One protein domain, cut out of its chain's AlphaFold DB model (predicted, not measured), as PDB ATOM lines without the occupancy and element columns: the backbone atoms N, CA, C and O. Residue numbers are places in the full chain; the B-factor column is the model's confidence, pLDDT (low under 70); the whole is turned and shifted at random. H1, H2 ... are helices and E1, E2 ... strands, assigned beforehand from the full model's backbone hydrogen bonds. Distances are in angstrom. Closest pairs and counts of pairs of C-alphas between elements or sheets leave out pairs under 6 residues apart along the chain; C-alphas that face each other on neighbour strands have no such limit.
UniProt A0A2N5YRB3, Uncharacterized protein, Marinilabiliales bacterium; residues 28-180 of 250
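What this domain is: This is residues 28 to 180 of the 250 residues of an uncharacterized protein of Marinilabiliales bacterium (UniProt A0A2N5YRB3). A long, twisted ribbon of three antiparallel strands, E7, E10 and E11, runs along a rod. Over one half of it packs a second sheet, E2 E1 E4 E9 E8, partly face to face with it; in the other half E5 and E6 widen the ribbon into a curled sheet, with H1 packed on it. The printed part has 153 residues, mostly strand, with named elements in the order E1 E2 E3 E4 H1 H2 E5 E6 E7 E8 E9 E10 E11. The larger sheet, E3 E11 E10 E7 E6 E5, is mixed, and the other is antiparallel throughout. The whole is loose, with a radius of gyration of the C-alphas of 19.3 A and spans of 66 by 26 by 19 A.

How they stand to each other: Start at E1, residues 28 to 32, which forms a hairpin with E2, residues 35 to 37; look for N 30 and O 37, 3.0 A apart. E1 is also antiparallel to E4, residues 50 to 58, with N 31 and O 54 at 2.7 A. E4 is antiparallel to E9, residues 129 to 134, with N 51 and O 132 at 2.9 A, and E9 forms a hairpin with E8, residues 116 to 121, with N 119 and O 131 at 2.8 A. In the other sheet E3, residues 42 to 46, is parallel to E11, residues 161 to 180, with N 43 and O 176 at 2.8 A. E11 forms a hairpin with E10, residues 141 to 158, with N 150 and O 169 at 2.9 A, and E10 is antiparallel to E7, residues 97 to 112, with N 107 and O 149 at 2.9 A. E5, residues 78 to 84, E6, residues 87 to 92, and E7 form a meander, each strand the antiparallel neighbour of the one before; find N 89 and O 82 at 2.8 A, and N 99 and O 90 at 2.9 A. Between the sheets, the closest C-alphas of E1 and E11 are those of Val 28 and Ala 173, 5.7 A apart. H1, residues 60 to 66, is on the larger sheet, its Ser 66 C-alpha 4.2 A from that of Gly 84 in E5. H2, residues 68 to 71, only grazes that sheet with residues 68 to 69. Every O i to N i+4 pair in H1 is within hydrogen-bond range; H2 is too short for one.

Where its parts are: Find C-alpha 28 at (-1.300, -47.331, -3.480), where E1 begins. E4 is 25.3 A long, E7 46.7 A and E10 54.8 A. E11 runs 60.1 A, from C-alpha 161 at (29.546, -52.897, 14.681) to C-alpha 180 at (-20.293, -35.359, -13.909).

The domain as a whole: The two C-alphas farthest apart are those of Asn 138 and Pro 159, at 66.6 A. The printed part has no cut, and no link is long. Mean pLDDT of the printed part is 93.5, and no printed residue is under 70.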
ATOM      1  N   VAL A  28      -1.212 -48.768  -3.202       98.06
ATOM      2  CA  VAL A  28      -1.300 -47.331  -3.480       98.06
ATOM      3  C   VAL A  28      -2.663 -46.801  -3.047       98.06
ATOM      4  O   VAL A  28      -3.694 -47.383  -3.367       98.06
ATOM      5  N   VAL A  29      -2.650 -45.671  -2.346       97.75
ATOM      6  CA  VAL A  29      -3.832 -44.845  -2.065       97.75
ATOM      7  C   VAL A  29      -3.692 -43.544  -2.842       97.75
ATOM      8  O   VAL A  29      -2.609 -42.955  -2.850       97.75
ATOM      9  N   LEU A  30      -4.776 -43.081  -3.463       98.19
ATOM     10  CA  LEU A  30      -4.823 -41.774  -4.117       98.19
ATOM     11  C   LEU A  30      -5.535 -40.776  -3.212       98.19
ATOM     12  O   LEU A  30      -6.627 -41.044  -2.721       98.19
ATOM     13  N   LYS A  31      -4.935 -39.613  -2.999       97.38
ATOM     14  CA  LYS A  31      -5.577 -38.465  -2.371       97.38
ATOM     15  C   LYS A  31      -5.987 -37.468  -3.436       97.38
ATOM     16  O   LYS A  31      -5.147 -37.058  -4.230       97.38
ATOM     17  N   VAL A  32      -7.246 -37.053  -3.400       94.88
ATOM     18  CA  VAL A  32      -7.774 -35.948  -4.210       94.88
ATOM     19  C   VAL A  32      -8.400 -34.947  -3.252       94.88
ATOM     20  O   VAL A  32      -9.268 -35.321  -2.464       94.88
ATOM     21  N   ASP A  33      -7.888 -33.715  -3.239       83.56
ATOM     22  CA  ASP A  33      -8.324 -32.634  -2.338       83.56
ATOM     23  C   ASP A  33      -8.423 -33.041  -0.851       83.56
ATOM     24  O   ASP A  33      -9.283 -32.593  -0.094       83.56
ATOM     25  N   GLY A  34      -7.518 -33.924  -0.417       82.81
ATOM     26  CA  GLY A  34      -7.443 -34.427   0.958       82.81
ATOM     27  C   GLY A  34      -8.321 -35.646   1.268       82.81
ATOM     28  O   GLY A  34      -8.188 -36.204   2.358       82.81
ATOM     29  N   VAL A  35      -9.159 -36.104   0.334       93.50
ATOM     30  CA  VAL A  35      -9.948 -37.342   0.465       93.50
ATOM     31  C   VAL A  35      -9.144 -38.528  -0.068       93.50
ATOM     32  O   VAL A  35      -8.589 -38.447  -1.160       93.50
ATOM     33  N   GLU A  36      -9.063 -39.615   0.704       96.44
ATOM     34  CA  GLU A  36      -8.358 -40.847   0.321       96.44
ATOM     35  C   GLU A  36      -9.271 -41.822  -0.433       96.44
ATOM     36  O   GLU A  36     -10.369 -42.126   0.029       96.44
ATOM     37  N   TYR A  37      -8.753 -42.373  -1.528       97.81
ATOM     38  CA  TYR A  37      -9.394 -43.361  -2.391       97.81
ATOM     39  C   TYR A  37      -8.521 -44.614  -2.510       97.81
ATOM     40  O   TYR A  37      -7.287 -44.538  -2.548       97.81
ATOM     41  N   GLN A  38      -9.169 -45.772  -2.554       97.38
ATOM     42  CA  GLN A  38      -8.567 -47.090  -2.712       97.38
ATOM     43  C   GLN A  38      -8.546 -47.530  -4.178       97.38
ATOM     44  O   GLN A  38      -9.214 -46.956  -5.038       97.38
ATOM     45  N   ASP A  39      -7.755 -48.562  -4.462       97.88
ATOM     46  CA  ASP A  39      -7.710 -49.185  -5.783       97.88
ATOM     47  C   ASP A  39      -9.114 -49.604  -6.255       97.88
ATOM     48  O   ASP A  39      -9.864 -50.256  -5.527       97.88
ATOM     49  N   GLY A  40      -9.458 -49.218  -7.482       97.12
ATOM     50  CA  GLY A  40     -10.764 -49.441  -8.096       97.12
ATOM     51  C   GLY A  40     -11.827 -48.384  -7.786       97.12
ATOM     52  O   GLY A  40     -12.891 -48.440  -8.407       97.12
ATOM     53  N   ASP A  41     -11.566 -47.427  -6.890       98.00
ATOM     54  CA  ASP A  41     -12.552 -46.405  -6.527       98.00
ATOM     55  C   ASP A  41     -12.897 -45.476  -7.700       98.00
ATOM     56  O   ASP A  41     -12.084 -45.182  -8.586       98.00
ATOM     57  N   GLU A  42     -14.136 -44.986  -7.667       97.56
ATOM     58  CA  GLU A  42     -14.661 -43.993  -8.597       97.56
ATOM     59  C   GLU A  42     -14.670 -42.602  -7.954       97.56
ATOM     60  O   GLU A  42     -15.175 -42.411  -6.848       97.56
ATOM     61  N   ILE A  43     -14.133 -41.618  -8.670       96.25
ATOM     62  CA  ILE A  43     -13.958 -40.240  -8.215       96.25
ATOM     63  C   ILE A  43     -14.730 -39.337  -9.171       96.25
ATOM     64  O   ILE A  43     -14.458 -39.315 -10.369       96.25
ATOM     65  N   THR A  44     -15.720 -38.609  -8.664       94.50
ATOM     66  CA  THR A  44     -16.528 -37.717  -9.508       94.50
ATOM     67  C   THR A  44     -15.797 -36.400  -9.739       94.50
ATOM     68  O   THR A  44     -15.359 -35.771  -8.780       94.50
ATOM     69  N   VAL A  45     -15.694 -35.989 -11.000       92.75
ATOM     70  CA  VAL A  45     -15.059 -34.736 -11.444       92.75
ATOM     71  C   VAL A  45     -15.874 -34.120 -12.573       92.75
ATOM     72  O   VAL A  45     -16.675 -34.798 -13.210       92.75
ATOM     73  N   ARG A  46     -15.674 -32.843 -12.874       89.38
ATOM     74  CA  ARG A  46     -16.305 -32.166 -14.011       89.38
ATOM     75  C   ARG A  46     -15.389 -32.167 -15.228       89.38
ATOM     76  O   ARG A  46     -14.166 -32.214 -15.127       89.38
ATOM     77  N   SER A  47     -15.986 -32.055 -16.412       87.38
ATOM     78  CA  SER A  47     -15.208 -31.850 -17.637       87.38
ATOM     79  C   SER A  47     -14.482 -30.502 -17.581       87.38
ATOM     80  O   SER A  47     -15.060 -29.495 -17.164       87.38
ATOM     81  N   GLY A  48     -13.213 -30.477 -17.983       86.25
ATOM     82  CA  GLY A  48     -12.352 -29.299 -17.905       86.25
ATOM     83  C   GLY A  48     -11.812 -28.977 -16.509       86.25
ATOM     84  O   GLY A  48     -11.082 -27.998 -16.379       86.25
ATOM     85  N   GLU A  49     -12.167 -29.743 -15.474       89.19
ATOM     86  CA  GLU A  49     -11.668 -29.531 -14.112       89.19
ATOM     87  C   GLU A  49     -10.179 -29.882 -14.010       89.19
ATOM     88  O   GLU A  49      -9.725 -30.878 -14.586       89.19
ATOM     89  N   ARG A  50      -9.424 -29.065 -13.265       91.69
ATOM     90  CA  ARG A  50      -8.033 -29.341 -12.907       91.69
ATOM     91  C   ARG A  50      -7.931 -29.578 -11.406       91.69
ATOM     92  O   ARG A  50      -8.196 -28.677 -10.613       91.69
ATOM     93  N   ILE A  51      -7.487 -30.769 -11.028       92.94
ATOM     94  CA  ILE A  51      -7.349 -31.207  -9.634       92.94
ATOM     95  C   ILE A  51      -5.891 -31.522  -9.305       92.94
ATOM     96  O   ILE A  51      -5.105 -31.882 -10.185       92.94
ATOM     97  N   GLN A  52      -5.530 -31.432  -8.027       93.81
ATOM     98  CA  GLN A  52      -4.266 -31.978  -7.539       93.81
ATOM     99  C   GLN A  52      -4.507 -33.370  -6.959       93.81
ATOM    100  O   GLN A  52      -5.391 -33.569  -6.123       93.81
ATOM    101  N   VAL A  53      -3.670 -34.320  -7.366       96.69
ATOM    102  CA  VAL A  53      -3.668 -35.673  -6.816       96.69
ATOM    103  C   VAL A  53      -2.341 -35.978  -6.130       96.69
ATOM    104  O   VAL A  53      -1.283 -35.508  -6.553       96.69
ATOM    105  N   GLU A  54      -2.390 -36.784  -5.073       96.94
ATOM    106  CA  GLU A  54      -1.217 -37.301  -4.367       96.94
ATOM    107  C   GLU A  54      -1.335 -38.822  -4.219       96.94
ATOM    108  O   GLU A  54      -2.273 -39.322  -3.607       96.94
ATOM    109  N   ALA A  55      -0.381 -39.568  -4.764       97.12
ATOM    110  CA  ALA A  55      -0.282 -41.006  -4.563       97.12
ATOM    111  C   ALA A  55       0.593 -41.310  -3.348       97.12
ATOM    112  O   ALA A  55       1.665 -40.734  -3.201       97.12
ATOM    113  N   ILE A  56       0.162 -42.224  -2.483       96.06
ATOM    114  CA  ILE A  56       0.946 -42.648  -1.319       96.06
ATOM    115  C   ILE A  56       1.029 -44.169  -1.312       96.06
ATOM    116  O   ILE A  56      -0.004 -44.845  -1.284       96.06
ATOM    117  N   LEU A  57       2.250 -44.709  -1.290       97.06
ATOM    118  CA  LEU A  57       2.466 -46.148  -1.155       97.06
ATOM    119  C   LEU A  57       2.376 -46.565   0.321       97.06
ATOM    120  O   LEU A  57       3.330 -46.414   1.084       97.06
ATOM    121  N   LYS A  58       1.219 -47.085   0.734       95.62
ATOM    122  CA  LYS A  58       0.976 -47.632   2.080       95.62
ATOM    123  C   LYS A  58       1.367 -49.113   2.150       95.62
ATOM    124  O   LYS A  58       1.670 -49.731   1.133       95.62
ATOM    125  N   GLY A  59       1.351 -49.696   3.350       94.56
ATOM    126  CA  GLY A  59       1.807 -51.072   3.559       94.56
ATOM    127  C   GLY A  59       3.321 -51.175   3.752       94.56
ATOM    128  O   GLY A  59       4.022 -50.174   3.908       94.56
ATOM    129  N   GLY A  60       3.818 -52.409   3.776       94.06
ATOM    130  CA  GLY A  60       5.234 -52.754   3.834       94.06
ATOM    131  C   GLY A  60       5.990 -52.022   4.939       94.06
ATOM    132  O   GLY A  60       5.575 -51.989   6.102       94.06
ATOM    133  N   LYS A  61       7.114 -51.411   4.561       95.19
ATOM    134  CA  LYS A  61       7.961 -50.670   5.489       95.19
ATOM    135  C   LYS A  61       7.269 -49.446   6.075       95.19
ATOM    136  O   LYS A  61       7.499 -49.135   7.239       95.19
ATOM    137  N   ARG A  62       6.393 -48.781   5.318       95.88
ATOM    138  CA  ARG A  62       5.680 -47.596   5.809       95.88
ATOM    139  C   ARG A  62       4.793 -47.938   6.998       95.88
ATOM    140  O   ARG A  62       4.819 -47.209   7.984       95.88
ATOM    141  N   ASP A  63       4.068 -49.052   6.937       94.38
ATOM    142  CA  ASP A  63       3.257 -49.539   8.060       94.38
ATOM    143  C   ASP A  63       4.132 -49.892   9.267       94.38
ATOM    144  O   ASP A  63       3.851 -49.454  10.381       94.38
ATOM    145  N   TYR A  64       5.229 -50.620   9.030       92.81
ATOM    146  CA  TYR A  64       6.206 -50.968  10.065       92.81
ATOM    147  C   TYR A  64       6.759 -49.729  10.786       92.81
ATOM    148  O   TYR A  64       6.874 -49.731  12.008       92.81
ATOM    149  N   CYS A  65       7.081 -48.670  10.040       94.88
ATOM    150  CA  CYS A  65       7.626 -47.426  10.578       94.88
ATOM    151  C   CYS A  65       6.563 -46.500  11.184       94.88
ATOM    152  O   CYS A  65       6.865 -45.786  12.133       94.88
ATOM    153  N   SER A  66       5.338 -46.481  10.654       94.62
ATOM    154  CA  SER A  66       4.288 -45.546  11.086       94.62
ATOM    155  C   SER A  66       3.500 -46.055  12.291       94.62
ATOM    156  O   SER A  66       3.075 -45.255  13.125       94.62
ATOM    157  N   ASP A  67       3.306 -47.372  12.389       92.38
ATOM    158  CA  ASP A  67       2.624 -48.024  13.509       92.38
ATOM    159  C   ASP A  67       3.398 -49.266  13.997       92.38
ATOM    160  O   ASP A  67       2.959 -50.417  13.854       92.38
ATOM    161  N   PRO A  68       4.582 -49.060  14.595       90.50
ATOM    162  CA  PRO A  68       5.436 -50.159  15.024       90.50
ATOM    163  C   PRO A  68       4.823 -51.014  16.137       90.50
ATOM    164  O   PRO A  68       5.128 -52.203  16.235       90.50
ATOM    165  N   ASN A  69       3.921 -50.464  16.953       88.12
ATOM    166  CA  ASN A  69       3.247 -51.235  18.000       88.12
ATOM    167  C   ASN A  69       2.385 -52.362  17.413       88.12
ATOM    168  O   ASN A  69       2.294 -53.436  18.007       88.12
ATOM    169  N   THR A  70       1.801 -52.136  16.236       87.94
ATOM    170  CA  THR A  70       1.020 -53.143  15.512       87.94
ATOM    171  C   THR A  70       1.914 -54.063  14.680       87.94
ATOM    172  O   THR A  70       1.746 -55.288  14.716       87.94
ATOM    173  N   TYR A  71       2.876 -53.489  13.948       86.06
ATOM    174  CA  TYR A  71       3.559 -54.179  12.845       86.06
ATOM    175  C   TYR A  71       5.023 -54.572  13.108       86.06
ATOM    176  O   TYR A  71       5.556 -55.417  12.389       86.06
ATOM    177  N   ALA A  72       5.684 -53.998  14.120       81.25
ATOM    178  CA  ALA A  72       7.118 -54.191  14.376       81.25
ATOM    179  C   ALA A  72       7.448 -55.065  15.598       81.25
ATOM    180  O   ALA A  72       8.620 -55.325  15.862       81.25
ATOM    181  N   ASN A  73       6.434 -55.539  16.332       73.25
ATOM    182  CA  ASN A  73       6.606 -56.344  17.548       73.25
ATOM    183  C   ASN A  73       7.558 -55.685  18.565       73.25
ATOM    184  O   ASN A  73       8.576 -56.260  18.959       73.25
ATOM    185  N   VAL A  74       7.246 -54.447  18.958       80.88
ATOM    186  CA  VAL A  74       8.054 -53.665  19.905       80.88
ATOM    187  C   VAL A  74       8.139 -54.407  21.246       80.88
ATOM    188  O   VAL A  74       7.153 -54.557  21.969       80.88
ATOM    189  N   GLY A  75       9.332 -54.911  21.571       80.75
ATOM    190  CA  GLY A  75       9.584 -55.670  22.793       80.75
ATOM    191  C   GLY A  75       9.625 -54.787  24.043       80.75
ATOM    192  O   GLY A  75       9.799 -53.576  23.969       80.75
ATOM    193  N   ARG A  76       9.547 -55.401  25.232       83.00
ATOM    194  CA  ARG A  76       9.561 -54.675  26.526       83.00
ATOM    195  C   ARG A  76      10.805 -53.810  26.763       83.00
ATOM    196  O   ARG A  76      10.738 -52.879  27.554       83.00
ATOM    197  N   ASN A  77      11.918 -54.136  26.107       88.62
ATOM    198  CA  ASN A  77      13.185 -53.412  26.222       88.62
ATOM    199  C   ASN A  77      13.450 -52.490  25.023       88.62
ATOM    200  O   ASN A  77      14.558 -51.969  24.908       88.62
ATOM    201  N   THR A  78      12.478 -52.341  24.121       90.75
ATOM    202  CA  THR A  78      12.574 -51.499  22.932       90.75
ATOM    203  C   THR A  78      11.921 -50.151  23.213       90.75
ATOM    204  O   THR A  78      10.796 -50.088  23.705       90.75
ATOM    205  N   VAL A  79      12.614 -49.071  22.875       93.25
ATOM    206  CA  VAL A  79      12.110 -47.701  22.960       93.25
ATOM    207  C   VAL A  79      12.127 -47.113  21.557       93.25
ATOM    208  O   VAL A  79      13.192 -46.934  20.978       93.25
ATOM    209  N   VAL A  80      10.949 -46.820  21.008       94.06
ATOM    210  CA  VAL A  80      10.817 -46.076  19.749       94.06
ATOM    211  C   VAL A  80      10.966 -44.589  20.064       94.06
ATOM    212  O   VAL A  80      10.187 -44.038  20.840       94.06
ATOM    213  N   THR A  81      11.990 -43.953  19.505       93.31
ATOM    214  CA  THR A  81      12.335 -42.545  19.765       93.31
ATOM    215  C   THR A  81      11.773 -41.603  18.705       93.31
ATOM    216  O   THR A  81      11.520 -40.435  18.994       93.31
ATOM    217  N   SER A  82      11.530 -42.112  17.497       95.94
ATOM    218  CA  SER A  82      10.874 -41.401  16.399       95.94
ATOM    219  C   SER A  82      10.128 -42.401  15.523       95.94
ATOM    220  O   SER A  82      10.615 -43.511  15.319       95.94
ATOM    221  N   GLN A  83       8.963 -42.026  15.002       95.88
ATOM    222  CA  GLN A  83       8.190 -42.844  14.067       95.88
ATOM    223  C   GLN A  83       7.341 -41.969  13.149       95.88
ATOM    224  O   GLN A  83       6.943 -40.863  13.526       95.88
ATOM    225  N   GLY A  84       7.022 -42.482  11.965       95.31
ATOM    226  CA  GLY A  84       6.134 -41.820  11.028       95.31
ATOM    227  C   GLY A  84       6.265 -42.332   9.603       95.31
ATOM    228  O   GLY A  84       6.910 -43.339   9.313       95.31
ATOM    229  N   GLU A  85       5.653 -41.571   8.702       93.75
ATOM    230  CA  GLU A  85       5.517 -41.908   7.289       93.75
ATOM    231  C   GLU A  85       6.859 -42.134   6.573       93.75
ATOM    232  O   GLU A  85       6.937 -42.958   5.668       93.75
ATOM    233  N   PHE A  86       7.913 -41.430   6.992       95.25
ATOM    234  CA  PHE A  86       9.222 -41.448   6.334       95.25
ATOM    235  C   PHE A  86      10.305 -42.183   7.126       95.25
ATOM    236  O   PHE A  86      11.472 -42.131   6.737       95.25
ATOM    237  N   GLY A  87       9.973 -42.852   8.232       96.44
ATOM    238  CA  GLY A  87      10.993 -43.543   9.011       96.44
ATOM    239  C   GLY A  87      10.617 -43.869  10.443       96.44
ATOM    240  O   GLY A  87       9.566 -43.478  10.946       96.44
ATOM    241  N   MET A  88      11.520 -44.591  11.092       96.38
ATOM    242  CA  MET A  88      11.438 -44.921  12.505       96.38
ATOM    243  C   MET A  88      12.838 -45.093  13.081       96.38
ATOM    244  O   MET A  88      13.665 -45.795  12.504       96.38
ATOM    245  N   THR A  89      13.047 -44.553  14.274       96.75
ATOM    246  CA  THR A  89      14.271 -44.721  15.056       96.75
ATOM    247  C   THR A  89      13.932 -45.387  16.387       96.75
ATOM    248  O   THR A  89      12.937 -45.039  17.030       96.75
ATOM    249  N   PHE A  90      14.735 -46.364  16.809       95.06
ATOM    250  CA  PHE A  90      14.508 -47.095  18.054       95.06
ATOM    251  C   PHE A  90      15.795 -47.618  18.694       95.06
ATOM    252  O   PHE A  90      16.776 -47.920  18.014       95.06
ATOM    253  N   ASP A  91      15.739 -47.801  20.010       95.12
ATOM    254  CA  ASP A  91      16.810 -48.349  20.833       95.12
ATOM    255  C   ASP A  91      16.346 -49.613  21.564       95.12
ATOM    256  O   ASP A  91      15.189 -49.717  21.971       95.12
ATOM    257  N   ILE A  92      17.244 -50.577  21.771       92.81
ATOM    258  CA  ILE A  92      16.998 -51.760  22.611       92.81
ATOM    259  C   ILE A  92      18.071 -51.837  23.697       92.81
ATOM    260  O   ILE A  92      19.238 -51.528  23.453       92.81
ATOM    261  N   ASN A  93      17.667 -52.256  24.902       90.12
ATOM    262  CA  ASN A  93      18.548 -52.444  26.064       90.12
ATOM    263  C   ASN A  93      19.354 -51.181  26.422       90.12
ATOM    264  O   ASN A  93      20.550 -51.245  26.684       90.12
ATOM    265  N   GLY A  94      18.706 -50.014  26.419       84.00
ATOM    266  CA  GLY A  94      19.365 -48.761  26.804       84.00
ATOM    267  C   GLY A  94      20.400 -48.252  25.794       84.00
ATOM    268  O   GLY A  94      21.323 -47.547  26.193       84.00
ATOM    269  N   GLY A  95      20.251 -48.600  24.509       86.31
ATOM    270  CA  GLY A  95      21.082 -48.088  23.411       86.31
ATOM    271  C   GLY A  95      22.198 -49.030  22.956       86.31
ATOM    272  O   GLY A  95      22.977 -48.668  22.079       86.31
ATOM    273  N   GLU A  96      22.284 -50.249  23.505       89.75
ATOM    274  CA  GLU A  96      23.208 -51.273  22.992       89.75
ATOM    275  C   GLU A  96      22.887 -51.647  21.543       89.75
ATOM    276  O   GLU A  96      23.782 -51.934  20.755       89.75
ATOM    277  N   PHE A  97      21.607 -51.628  21.186       93.06
ATOM    278  CA  PHE A  97      21.149 -51.752  19.814       93.06
ATOM    279  C   PHE A  97      20.433 -50.465  19.435       93.06
ATOM    280  O   PHE A  97      19.472 -50.093  20.103       93.06
ATOM    281  N   HIS A  98      20.847 -49.857  18.332       95.56
ATOM    282  CA  HIS A  98      20.184 -48.708  17.732       95.56
ATOM    283  C   HIS A  98      19.806 -49.037  16.290       95.56
ATOM    284  O   HIS A  98      20.652 -49.508  15.525       95.56
ATOM    285  N   GLY A  99      18.550 -48.808  15.922       95.69
ATOM    286  CA  GLY A  99      18.041 -49.008  14.572       95.69
ATOM    287  C   GLY A  99      17.392 -47.742  14.032       95.69
ATOM    288  O   GLY A  99      16.571 -47.140  14.719       95.69
ATOM    289  N   ASP A 100      17.720 -47.384  12.795       97.19
ATOM    290  CA  ASP A 100      17.152 -46.234  12.097       97.19
ATOM    291  C   ASP A 100      16.716 -46.633  10.688       97.19
ATOM    292  O   ASP A 100      17.536 -47.058   9.877       97.19
ATOM    293  N   TRP A 101      15.419 -46.536  10.421       97.25
ATOM    294  CA  TRP A 101      14.828 -46.692   9.099       97.25
ATOM    295  C   TRP A 101      14.465 -45.326   8.543       97.25
ATOM    296  O   TRP A 101      13.776 -44.554   9.210       97.25
ATOM    297  N   LYS A 102      14.823 -45.078   7.285       97.62
ATOM    298  CA  LYS A 102      14.482 -43.846   6.580       97.62
ATOM    299  C   LYS A 102      14.017 -44.132   5.157       97.62
ATOM    300  O   LYS A 102      14.689 -44.848   4.425       97.62
ATOM    301  N   CYS A 103      12.898 -43.535   4.761       97.19
ATOM    302  CA  CYS A 103      12.477 -43.463   3.367       97.19
ATOM    303  C   CYS A 103      13.402 -42.479   2.646       97.19
ATOM    304  O   CYS A 103      13.454 -41.296   2.996       97.19
ATOM    305  N   THR A 104      14.171 -42.968   1.680       96.44
ATOM    306  CA  THR A 104      15.138 -42.166   0.921       96.44
ATOM    307  C   THR A 104      14.523 -41.581  -0.341       96.44
ATOM    308  O   THR A 104      14.887 -40.472  -0.720       96.44
ATOM    309  N   SER A 105      13.569 -42.288  -0.952       96.50
ATOM    310  CA  SER A 105      12.835 -41.822  -2.129       96.50
ATOM    311  C   SER A 105      11.432 -42.427  -2.181       96.50
ATOM    312  O   SER A 105      11.208 -43.548  -1.723       96.50
ATOM    313  N   GLU A 106      10.489 -41.686  -2.756       96.06
ATOM    314  CA  GLU A 106       9.165 -42.172  -3.140       96.06
ATOM    315  C   GLU A 106       8.808 -41.559  -4.490       96.06
ATOM    316  O   GLU A 106       8.727 -40.337  -4.624       96.06
ATOM    317  N   LYS A 107       8.588 -42.406  -5.492       96.81
ATOM    318  CA  LYS A 107       8.242 -41.984  -6.849       96.81
ATOM    319  C   LYS A 107       6.898 -42.578  -7.221       96.81
ATOM    320  O   LYS A 107       6.670 -43.764  -6.992       96.81
ATOM    321  N   ALA A 108       6.009 -41.762  -7.768       97.25
ATOM    322  CA  ALA A 108       4.757 -42.201  -8.356       97.25
ATOM    323  C   ALA A 108       4.715 -41.802  -9.832       97.25
ATOM    324  O   ALA A 108       4.894 -40.639 -10.190       97.25
ATOM    325  N   GLU A 109       4.459 -42.788 -10.678       97.19
ATOM    326  CA  GLU A 109       4.223 -42.628 -12.100       97.19
ATOM    327  C   GLU A 109       2.721 -42.689 -12.358       97.19
ATOM    328  O   GLU A 109       2.043 -43.653 -11.994       97.19
ATOM    329  N   PHE A 110       2.210 -41.641 -12.991       97.50
ATOM    330  CA  PHE A 110       0.795 -41.455 -13.279       97.50
ATOM    331  C   PHE A 110       0.547 -41.650 -14.774       97.50
ATOM    332  O   PHE A 110       1.287 -41.124 -15.605       97.50
ATOM    333  N   SER A 111      -0.500 -42.392 -15.128       97.69
ATOM    334  CA  SER A 111      -0.851 -42.667 -16.524       97.69
ATOM    335  C   SER A 111      -2.359 -42.783 -16.726       97.69
ATOM    336  O   SER A 111      -3.094 -43.210 -15.836       97.69
ATOM    337  N   SER A 112      -2.822 -42.390 -17.909       97.19
ATOM    338  CA  SER A 112      -4.231 -42.384 -18.311       97.19
ATOM    339  C   SER A 112      -4.337 -42.409 -19.847       97.19
ATOM    340  O   SER A 112      -3.317 -42.514 -20.533       97.19
ATOM    341  N   GLY A 113      -5.560 -42.344 -20.379       93.75
ATOM    342  CA  GLY A 113      -5.843 -42.072 -21.791       93.75
ATOM    343  C   GLY A 113      -5.545 -40.623 -22.200       93.75
ATOM    344  O   GLY A 113      -5.186 -39.786 -21.371       93.75
ATOM    345  N   GLU A 114      -5.705 -40.327 -23.493       91.31
ATOM    346  CA  GLU A 114      -5.424 -39.007 -24.091       91.31
ATOM    347  C   GLU A 114      -6.347 -37.901 -23.560       91.31
ATOM    348  O   GLU A 114      -6.025 -36.716 -23.633       91.31
ATOM    349  N   GLU A 115      -7.482 -38.292 -22.986       91.19
ATOM    350  CA  GLU A 115      -8.483 -37.400 -22.420       91.19
ATOM    351  C   GLU A 115      -8.021 -36.726 -21.119       91.19
ATOM    352  O   GLU A 115      -8.640 -35.756 -20.670       91.19
ATOM    353  N   VAL A 116      -6.954 -37.233 -20.497       94.56
ATOM    354  CA  VAL A 116      -6.437 -36.748 -19.218       94.56
ATOM    355  C   VAL A 116      -5.018 -36.240 -19.390       94.56
ATOM    356  O   VAL A 116      -4.087 -36.991 -19.682       94.56
ATOM    357  N   LYS A 117      -4.829 -34.952 -19.127       95.12
ATOM    358  CA  LYS A 117      -3.514 -34.331 -19.119       95.12
ATOM    359  C   LYS A 117      -2.949 -34.367 -17.706       95.12
ATOM    360  O   LYS A 117      -3.558 -33.871 -16.765       95.12
ATOM    361  N   ILE A 118      -1.769 -34.959 -17.577       96.31
ATOM    362  CA  ILE A 118      -1.097 -35.178 -16.300       96.31
ATOM    363  C   ILE A 118       0.183 -34.353 -16.289       96.31
ATOM    364  O   ILE A 118       1.051 -34.535 -17.140       96.31
ATOM    365  N   THR A 119       0.307 -33.465 -15.309       94.81
ATOM    366  CA  THR A 119       1.502 -32.648 -15.095       94.81
ATOM    367  C   THR A 119       2.115 -33.029 -13.749       94.81
ATOM    368  O   THR A 119       1.565 -32.665 -12.709       94.81
ATOM    369  N   PRO A 120       3.225 -33.789 -13.725       92.19
ATOM    370  CA  PRO A 120       3.887 -34.157 -12.479       92.19
ATOM    371  C   PRO A 120       4.327 -32.923 -11.688       92.19
ATOM    372  O   PRO A 120       4.895 -31.985 -12.248       92.19
ATOM    373  N   VAL A 121       4.102 -32.952 -10.377       90.12
ATOM    374  CA  VAL A 121       4.621 -31.954  -9.441       90.12
ATOM    375  C   VAL A 121       5.842 -32.561  -8.763       90.12
ATOM    376  O   VAL A 121       5.733 -33.452  -7.919       90.12
ATOM    377  N   THR A 122       7.017 -32.095  -9.169       81.88
ATOM    378  CA  THR A 122       8.299 -32.591  -8.661       81.88
ATOM    379  C   THR A 122       8.717 -31.801  -7.426       81.88
ATOM    380  O   THR A 122       8.907 -30.589  -7.511       81.88
ATOM    381  N   ASP A 123       8.916 -32.491  -6.302       75.50
ATOM    382  CA  ASP A 123       9.416 -31.910  -5.053       75.50
ATOM    383  C   ASP A 123      10.530 -32.788  -4.450       75.50
ATOM    384  O   ASP A 123      10.303 -33.687  -3.639       75.50
ATOM    385  N   GLY A 124      11.766 -32.566  -4.906       84.75
ATOM    386  CA  GLY A 124      12.933 -33.328  -4.451       84.75
ATOM    387  C   GLY A 124      12.839 -34.831  -4.754       84.75
ATOM    388  O   GLY A 124      12.444 -35.227  -5.847       84.75
ATOM    389  N   GLU A 125      13.225 -35.662  -3.782       87.81
ATOM    390  CA  GLU A 125      13.245 -37.134  -3.893       87.81
ATOM    391  C   GLU A 125      11.874 -37.796  -3.656       87.81
ATOM    392  O   GLU A 125      11.741 -39.017  -3.790       87.81
ATOM    393  N   ILE A 126      10.862 -36.999  -3.288       91.69
ATOM    394  CA  ILE A 126       9.484 -37.435  -3.051       91.69
ATOM    395  C   ILE A 126       8.607 -36.868  -4.171       91.69
ATOM    396  O   ILE A 126       8.024 -35.790  -4.073       91.69
ATOM    397  N   THR A 127       8.505 -37.607  -5.269       94.62
ATOM    398  CA  THR A 127       7.756 -37.202  -6.464       94.62
ATOM    399  C   THR A 127       6.482 -38.018  -6.566       94.62
ATOM    400  O   THR A 127       6.420 -39.028  -7.266       94.62
ATOM    401  N   ARG A 128       5.461 -37.600  -5.819       95.06
ATOM    402  CA  ARG A 128       4.220 -38.370  -5.669       95.06
ATOM    403  C   ARG A 128       2.943 -37.566  -5.899       95.06
ATOM    404  O   ARG A 128       1.856 -38.013  -5.549       95.06
ATOM    405  N   LYS A 129       3.076 -36.366  -6.462       96.31
ATOM    406  CA  LYS A 129       1.971 -35.450  -6.749       96.31
ATOM    407  C   LYS A 129       1.891 -35.159  -8.240       96.31
ATOM    408  O   LYS A 129       2.912 -35.127  -8.923       96.31
ATOM    409  N   ALA A 130       0.685 -34.907  -8.725       95.81
ATOM    410  CA  ALA A 130       0.453 -34.434 -10.080       95.81
ATOM    411  C   ALA A 130      -0.752 -33.492 -10.118       95.81
ATOM    412  O   ALA A 130      -1.697 -33.641  -9.344       95.81
ATOM    413  N   GLU A 131      -0.719 -32.538 -11.039       94.75
ATOM    414  CA  GLU A 131      -1.916 -31.846 -11.497       94.75
ATOM    415  C   GLU A 131      -2.547 -32.662 -12.623       94.75
ATOM    416  O   GLU A 131      -1.859 -33.115 -13.543       94.75
ATOM    417  N   VAL A 132      -3.855 -32.868 -12.535       95.19
ATOM    418  CA  VAL A 132      -4.628 -33.681 -13.469       95.19
ATOM    419  C   VAL A 132      -5.740 -32.816 -14.036       95.19
ATOM    420  O   VAL A 132      -6.539 -32.266 -13.286       95.19
ATOM    421  N   GLU A 133      -5.774 -32.688 -15.357       93.38
ATOM    422  CA  GLU A 133      -6.766 -31.912 -16.098       93.38
ATOM    423  C   GLU A 133      -7.566 -32.854 -17.006       93.38
ATOM    424  O   GLU A 133      -6.994 -33.598 -17.810       93.38
ATOM    425  N   PHE A 134      -8.892 -32.825 -16.883       91.94
ATOM    426  CA  PHE A 134      -9.795 -33.615 -17.722       91.94
ATOM    427  C   PHE A 134     -10.196 -32.789 -18.936       91.94
ATOM    428  O   PHE A 134     -10.925 -31.812 -18.801       91.94
ATOM    429  N   THR A 135      -9.732 -33.162 -20.123       86.12
ATOM    430  CA  THR A 135     -10.025 -32.402 -21.345       86.12
ATOM    431  C   THR A 135     -11.525 -32.391 -21.675       86.12
ATOM    432  O   THR A 135     -12.351 -33.079 -21.076       86.12
ATOM    433  N   ARG A 136     -11.942 -31.549 -22.620       80.06
ATOM    434  CA  ARG A 136     -13.331 -31.599 -23.086       80.06
ATOM    435  C   ARG A 136     -13.505 -32.745 -24.068       80.06
ATOM    436  O   ARG A 136     -12.735 -32.869 -25.015       80.06
ATOM    437  N   GLY A 137     -14.554 -33.537 -23.885       77.56
ATOM    438  CA  GLY A 137     -14.860 -34.638 -24.787       77.56
ATOM    439  C   GLY A 137     -16.118 -35.404 -24.401       77.56
ATOM    440  O   GLY A 137     -16.744 -35.149 -23.374       77.56
ATOM    441  N   ASN A 138     -16.480 -36.366 -25.249       78.88
ATOM    442  CA  ASN A 138     -17.646 -37.227 -25.064       78.88
ATOM    443  C   ASN A 138     -17.245 -38.533 -24.373       78.88
ATOM    444  O   ASN A 138     -17.217 -39.594 -24.994       78.88
ATOM    445  N   TYR A 139     -16.926 -38.453 -23.087       86.19
ATOM    446  CA  TYR A 139     -16.605 -39.617 -22.269       86.19
ATOM    447  C   TYR A 139     -17.214 -39.477 -20.872       86.19
ATOM    448  O   TYR A 139     -17.399 -38.379 -20.356       86.19
ATOM    449  N   GLN A 140     -17.579 -40.612 -20.280       89.31
ATOM    450  CA  GLN A 140     -18.245 -40.665 -18.972       89.31
ATOM    451  C   GLN A 140     -17.307 -41.120 -17.859       89.31
ATOM    452  O   GLN A 140     -17.537 -40.816 -16.693       89.31
ATOM    453  N   LYS A 141     -16.267 -41.879 -18.210       93.94
ATOM    454  CA  LYS A 141     -15.364 -42.507 -17.256       93.94
ATOM    455  C   LYS A 141     -13.989 -42.668 -17.883       93.94
ATOM    456  O   LYS A 141     -13.892 -43.160 -19.006       93.94
ATOM    457  N   VAL A 142     -12.946 -42.291 -17.154       95.00
ATOM    458  CA  VAL A 142     -11.545 -42.467 -17.557       95.00
ATOM    459  C   VAL A 142     -10.803 -43.241 -16.480       95.00
ATOM    460  O   VAL A 142     -11.067 -43.068 -15.291       95.00
ATOM    461  N   PHE A 143      -9.907 -44.137 -16.886       96.62
ATOM    462  CA  PHE A 143      -9.033 -44.827 -15.942       96.62
ATOM    463  C   PHE A 143      -7.874 -43.908 -15.558       96.62
ATOM    464  O   PHE A 143      -7.454 -43.078 -16.351       96.62
ATOM    465  N   PHE A 144      -7.327 -44.084 -14.366       97.81
ATOM    466  CA  PHE A 144      -6.142 -43.373 -13.915       97.81
ATOM    467  C   PHE A 144      -5.264 -44.342 -13.141       97.81
ATOM    468  O   PHE A 144      -5.592 -44.758 -12.030       97.81
ATOM    469  N   LYS A 145      -4.169 -44.762 -13.764       98.31
ATOM    470  CA  LYS A 145      -3.270 -45.769 -13.216       98.31
ATOM    471  C   LYS A 145      -2.072 -45.104 -12.561       98.31
ATOM    472  O   LYS A 145      -1.435 -44.230 -13.151       98.31
ATOM    473  N   VAL A 146      -1.740 -45.590 -11.373       98.25
ATOM    474  CA  VAL A 146      -0.589 -45.155 -10.592       98.25
ATOM    475  C   VAL A 146       0.307 -46.348 -10.304       98.25
ATOM    476  O   VAL A 146      -0.159 -47.348  -9.762       98.25
ATOM    477  N   SER A 147       1.590 -46.221 -10.619       98.00
ATOM    478  CA  SER A 147       2.645 -47.125 -10.153       98.00
ATOM    479  C   SER A 147       3.527 -46.355  -9.182       98.00
ATOM    480  O   SER A 147       3.991 -45.273  -9.525       98.00
ATOM    481  N   SER A 148       3.750 -46.864  -7.974       97.62
ATOM    482  CA  SER A 148       4.575 -46.182  -6.980       97.62
ATOM    483  C   SER A 148       5.629 -47.100  -6.385       97.62
ATOM    484  O   SER A 148       5.351 -48.260  -6.080       97.62
ATOM    485  N   THR A 149       6.818 -46.542  -6.190       98.00
ATOM    486  CA  THR A 149       7.978 -47.217  -5.617       98.00
ATOM    487  C   THR A 149       8.543 -46.371  -4.487       98.00
ATOM    488  O   THR A 149       8.730 -45.164  -4.641       98.00
ATOM    489  N   THR A 150       8.844 -47.006  -3.356       97.75
ATOM    490  CA  THR A 150       9.568 -46.388  -2.238       97.75
ATOM    491  C   THR A 150      10.868 -47.125  -1.976       97.75
ATOM    492  O   THR A 150      10.871 -48.358  -1.921       97.75
ATOM    493  N   GLU A 151      11.929 -46.371  -1.731       98.00
ATOM    494  CA  GLU A 151      13.231 -46.876  -1.310       98.00
ATOM    495  C   GLU A 151      13.468 -46.529   0.160       98.00
ATOM    496  O   GLU A 151      13.196 -45.413   0.611       98.00
ATOM    497  N   TRP A 152      13.964 -47.505   0.911       98.06
ATOM    498  CA  TRP A 152      14.191 -47.409   2.343       98.06
ATOM    499  C   TRP A 152      15.608 -47.828   2.679       98.06
ATOM    500  O   TRP A 152      16.068 -48.870   2.222       98.06
ATOM    501  N   HIS A 153      16.252 -47.061   3.549       98.19
ATOM    502  CA  HIS A 153      17.576 -47.353   4.070       98.19
ATOM    503  C   HIS A 153      17.498 -47.628   5.569       98.19
ATOM    504  O   HIS A 153      16.884 -46.864   6.323       98.19
ATOM    505  N   TYR A 154      18.123 -48.717   5.998       97.62
ATOM    506  CA  TYR A 154      18.246 -49.117   7.389       97.62
ATOM    507  C   TYR A 154      19.686 -49.042   7.847       97.62
ATOM    508  O   TYR A 154      20.565 -49.658   7.246       97.62
ATOM    509  N   VAL A 155      19.903 -48.393   8.985       97.56
ATOM    510  CA  VAL A 155      21.167 -48.431   9.711       97.56
ATOM    511  C   VAL A 155      20.944 -49.100  11.055       97.56
ATOM    512  O   VAL A 155      20.081 -48.705  11.838       97.56
ATOM    513  N   ARG A 156      21.773 -50.096  11.355       95.75
ATOM    514  CA  ARG A 156      21.822 -50.753  12.659       95.75
ATOM    515  C   ARG A 156      23.196 -50.594  13.276       95.75
ATOM    516  O   ARG A 156      24.185 -51.002  12.672       95.75
ATOM    517  N   ASN A 157      23.241 -50.120  14.514       95.69
ATOM    518  CA  ASN A 157      24.446 -50.096  15.333       95.69
ATOM    519  C   ASN A 157      24.287 -51.054  16.515       95.69
ATOM    520  O   ASN A 157      23.282 -51.028  17.220       95.69
ATOM    521  N   THR A 158      25.286 -51.911  16.711       94.25
ATOM    522  CA  THR A 158      25.390 -52.847  17.840       94.25
ATOM    523  C   THR A 158      26.819 -52.816  18.392       94.25
ATOM    524  O   THR A 158      27.705 -52.285  17.712       94.25
ATOM    525  N   PRO A 159      27.128 -53.452  19.540       91.88
ATOM    526  CA  PRO A 159      28.507 -53.542  20.022       91.88
ATOM    527  C   PRO A 159      29.425 -54.312  19.058       91.88
ATOM    528  O   PRO A 159      30.638 -54.134  19.085       91.88
ATOM    529  N   ALA A 160      28.850 -55.148  18.183       92.31
ATOM    530  CA  ALA A 160      29.571 -55.883  17.145       92.31
ATOM    531  C   ALA A 160      29.846 -55.048  15.876       92.31
ATOM    532  O   ALA A 160      30.533 -55.527  14.976       92.31
ATOM    533  N   GLY A 161      29.325 -53.819  15.794       93.88
ATOM    534  CA  GLY A 161      29.546 -52.897  14.681       93.88
ATOM    535  C   GLY A 161      28.263 -52.401  14.009       93.88
ATOM    536  O   GLY A 161      27.144 -52.655  14.472       93.88
ATOM    537  N   ARG A 162      28.467 -51.669  12.907       96.56
ATOM    538  CA  ARG A 162      27.430 -51.066  12.061       96.56
ATOM    539  C   ARG A 162      27.099 -51.978  10.882       96.56
ATOM    540  O   ARG A 162      28.002 -52.489  10.224       96.56
ATOM    541  N   THR A 163      25.814 -52.150  10.599       96.62
ATOM    542  CA  THR A 163      25.323 -52.848   9.405       96.62
ATOM    543  C   THR A 163      24.224 -52.043   8.742       96.62
ATOM    544  O   THR A 163      23.433 -51.410   9.440       96.62
ATOM    545  N   GLU A 164      24.147 -52.131   7.422       97.75
ATOM    546  CA  GLU A 164      23.178 -51.399   6.613       97.75
ATOM    547  C   GLU A 164      22.394 -52.350   5.718       97.75
ATOM    548  O   GLU A 164      22.884 -53.427   5.365       97.75
ATOM    549  N   GLN A 165      21.168 -51.958   5.393       96.88
ATOM    550  CA  GLN A 165      20.300 -52.700   4.491       96.88
ATOM    551  C   GLN A 165      19.387 -51.732   3.748       96.88
ATOM    552  O   GLN A 165      18.804 -50.847   4.365       96.88
ATOM    553  N   ASP A 166      19.201 -51.975   2.456       97.38
ATOM    554  CA  ASP A 166      18.203 -51.277   1.654       97.38
ATOM    555  C   ASP A 166      16.986 -52.176   1.406       97.38
ATOM    556  O   ASP A 166      17.092 -53.406   1.340       97.38
ATOM    557  N   GLU A 167      15.814 -51.561   1.292       96.69
ATOM    558  CA  GLU A 167      14.560 -52.234   0.974       96.69
ATOM    559  C   GLU A 167      13.743 -51.401  -0.015       96.69
ATOM    560  O   GLU A 167      13.606 -50.187   0.133       96.69
ATOM    561  N   THR A 168      13.156 -52.070  -1.003       97.69
ATOM    562  CA  THR A 168      12.250 -51.454  -1.973       97.69
ATOM    563  C   THR A 168      10.849 -52.000  -1.761       97.69
ATOM    564  O   THR A 168      10.653 -53.204  -1.579       97.69
ATOM    565  N   ASN A 169       9.855 -51.121  -1.778       97.62
ATOM    566  CA  ASN A 169       8.453 -51.516  -1.852       97.62
ATOM    567  C   ASN A 169       7.841 -50.907  -3.110       97.62
ATOM    568  O   ASN A 169       8.146 -49.768  -3.455       97.62
ATOM    569  N   GLU A 170       6.969 -51.665  -3.765       97.88
ATOM    570  CA  GLU A 170       6.303 -51.271  -5.005       97.88
ATOM    571  C   GLU A 170       4.813 -51.562  -4.899       97.88
ATOM    572  O   GLU A 170       4.406 -52.555  -4.295       97.88
ATOM    573  N   GLY A 171       3.999 -50.714  -5.512       97.38
ATOM    574  CA  GLY A 171       2.563 -50.911  -5.605       97.38
ATOM    575  C   GLY A 171       2.008 -50.312  -6.883       97.38
ATOM    576  O   GLY A 171       2.567 -49.389  -7.473       97.38
ATOM    577  N   THR A 172       0.879 -50.844  -7.326       97.75
ATOM    578  CA  THR A 172       0.129 -50.311  -8.460       97.75
ATOM    579  C   THR A 172      -1.341 -50.260  -8.082       97.75
ATOM    580  O   THR A 172      -1.825 -51.171  -7.415       97.75
ATOM    581  N   ALA A 173      -2.036 -49.213  -8.512       98.31
ATOM    582  CA  ALA A 173      -3.482 -49.091  -8.392       98.31
ATOM    583  C   ALA A 173      -4.065 -48.431  -9.644       98.31
ATOM    584  O   ALA A 173      -3.377 -47.700 -10.363       98.31
ATOM    585  N   THR A 174      -5.336 -48.703  -9.910       98.31
ATOM    586  CA  THR A 174      -6.131 -48.072 -10.959       98.31
ATOM    587  C   THR A 174      -7.368 -47.453 -10.333       98.31
ATOM    588  O   THR A 174      -8.199 -48.138  -9.752       98.31
ATOM    589  N   PHE A 175      -7.508 -46.149 -10.499       98.25
ATOM    590  CA  PHE A 175      -8.673 -45.377 -10.092       98.25
ATOM    591  C   PHE A 175      -9.504 -45.049 -11.326       98.25
ATOM    592  O   PHE A 175      -9.030 -45.175 -12.461       98.25
ATOM    593  N   TYR A 176     -10.733 -44.595 -11.120       97.69
ATOM    594  CA  TYR A 176     -11.573 -44.147 -12.215       97.69
ATOM    595  C   TYR A 176     -12.162 -42.777 -11.936       97.69
ATOM    596  O   TYR A 176     -12.849 -42.589 -10.942       97.69
ATOM    597  N   PHE A 177     -11.966 -41.834 -12.850       96.38
ATOM    598  CA  PHE A 177     -12.649 -40.550 -12.780       96.38
ATOM    599  C   PHE A 177     -13.942 -40.607 -13.582       96.38
ATOM    600  O   PHE A 177     -13.923 -40.918 -14.775       96.38
ATOM    601  N   VAL A 178     -15.059 -40.338 -12.917       95.38
ATOM    602  CA  VAL A 178     -16.399 -40.292 -13.503       95.38
ATOM    603  C   VAL A 178     -16.742 -38.837 -13.779       95.38
ATOM    604  O   VAL A 178     -16.742 -38.010 -12.868       95.38
ATOM    605  N   ILE A 179     -17.019 -38.525 -15.042       91.81
ATOM    606  CA  ILE A 179     -17.305 -37.159 -15.469       91.81
ATOM    607  C   ILE A 179     -18.766 -36.837 -15.167       91.81
ATOM    608  O   ILE A 179     -19.679 -37.431 -15.746       91.81
ATOM    609  N   GLU A 180     -18.983 -35.886 -14.264       89.31
ATOM    610  CA  GLU A 180     -20.293 -35.359 -13.909       89.31
ATOM    611  C   GLU A 180     -20.949 -34.749 -15.154       89.31
ATOM    612  O   GLU A 180     -20.476 -33.756 -15.715       89.31
TER     613      GLU A 180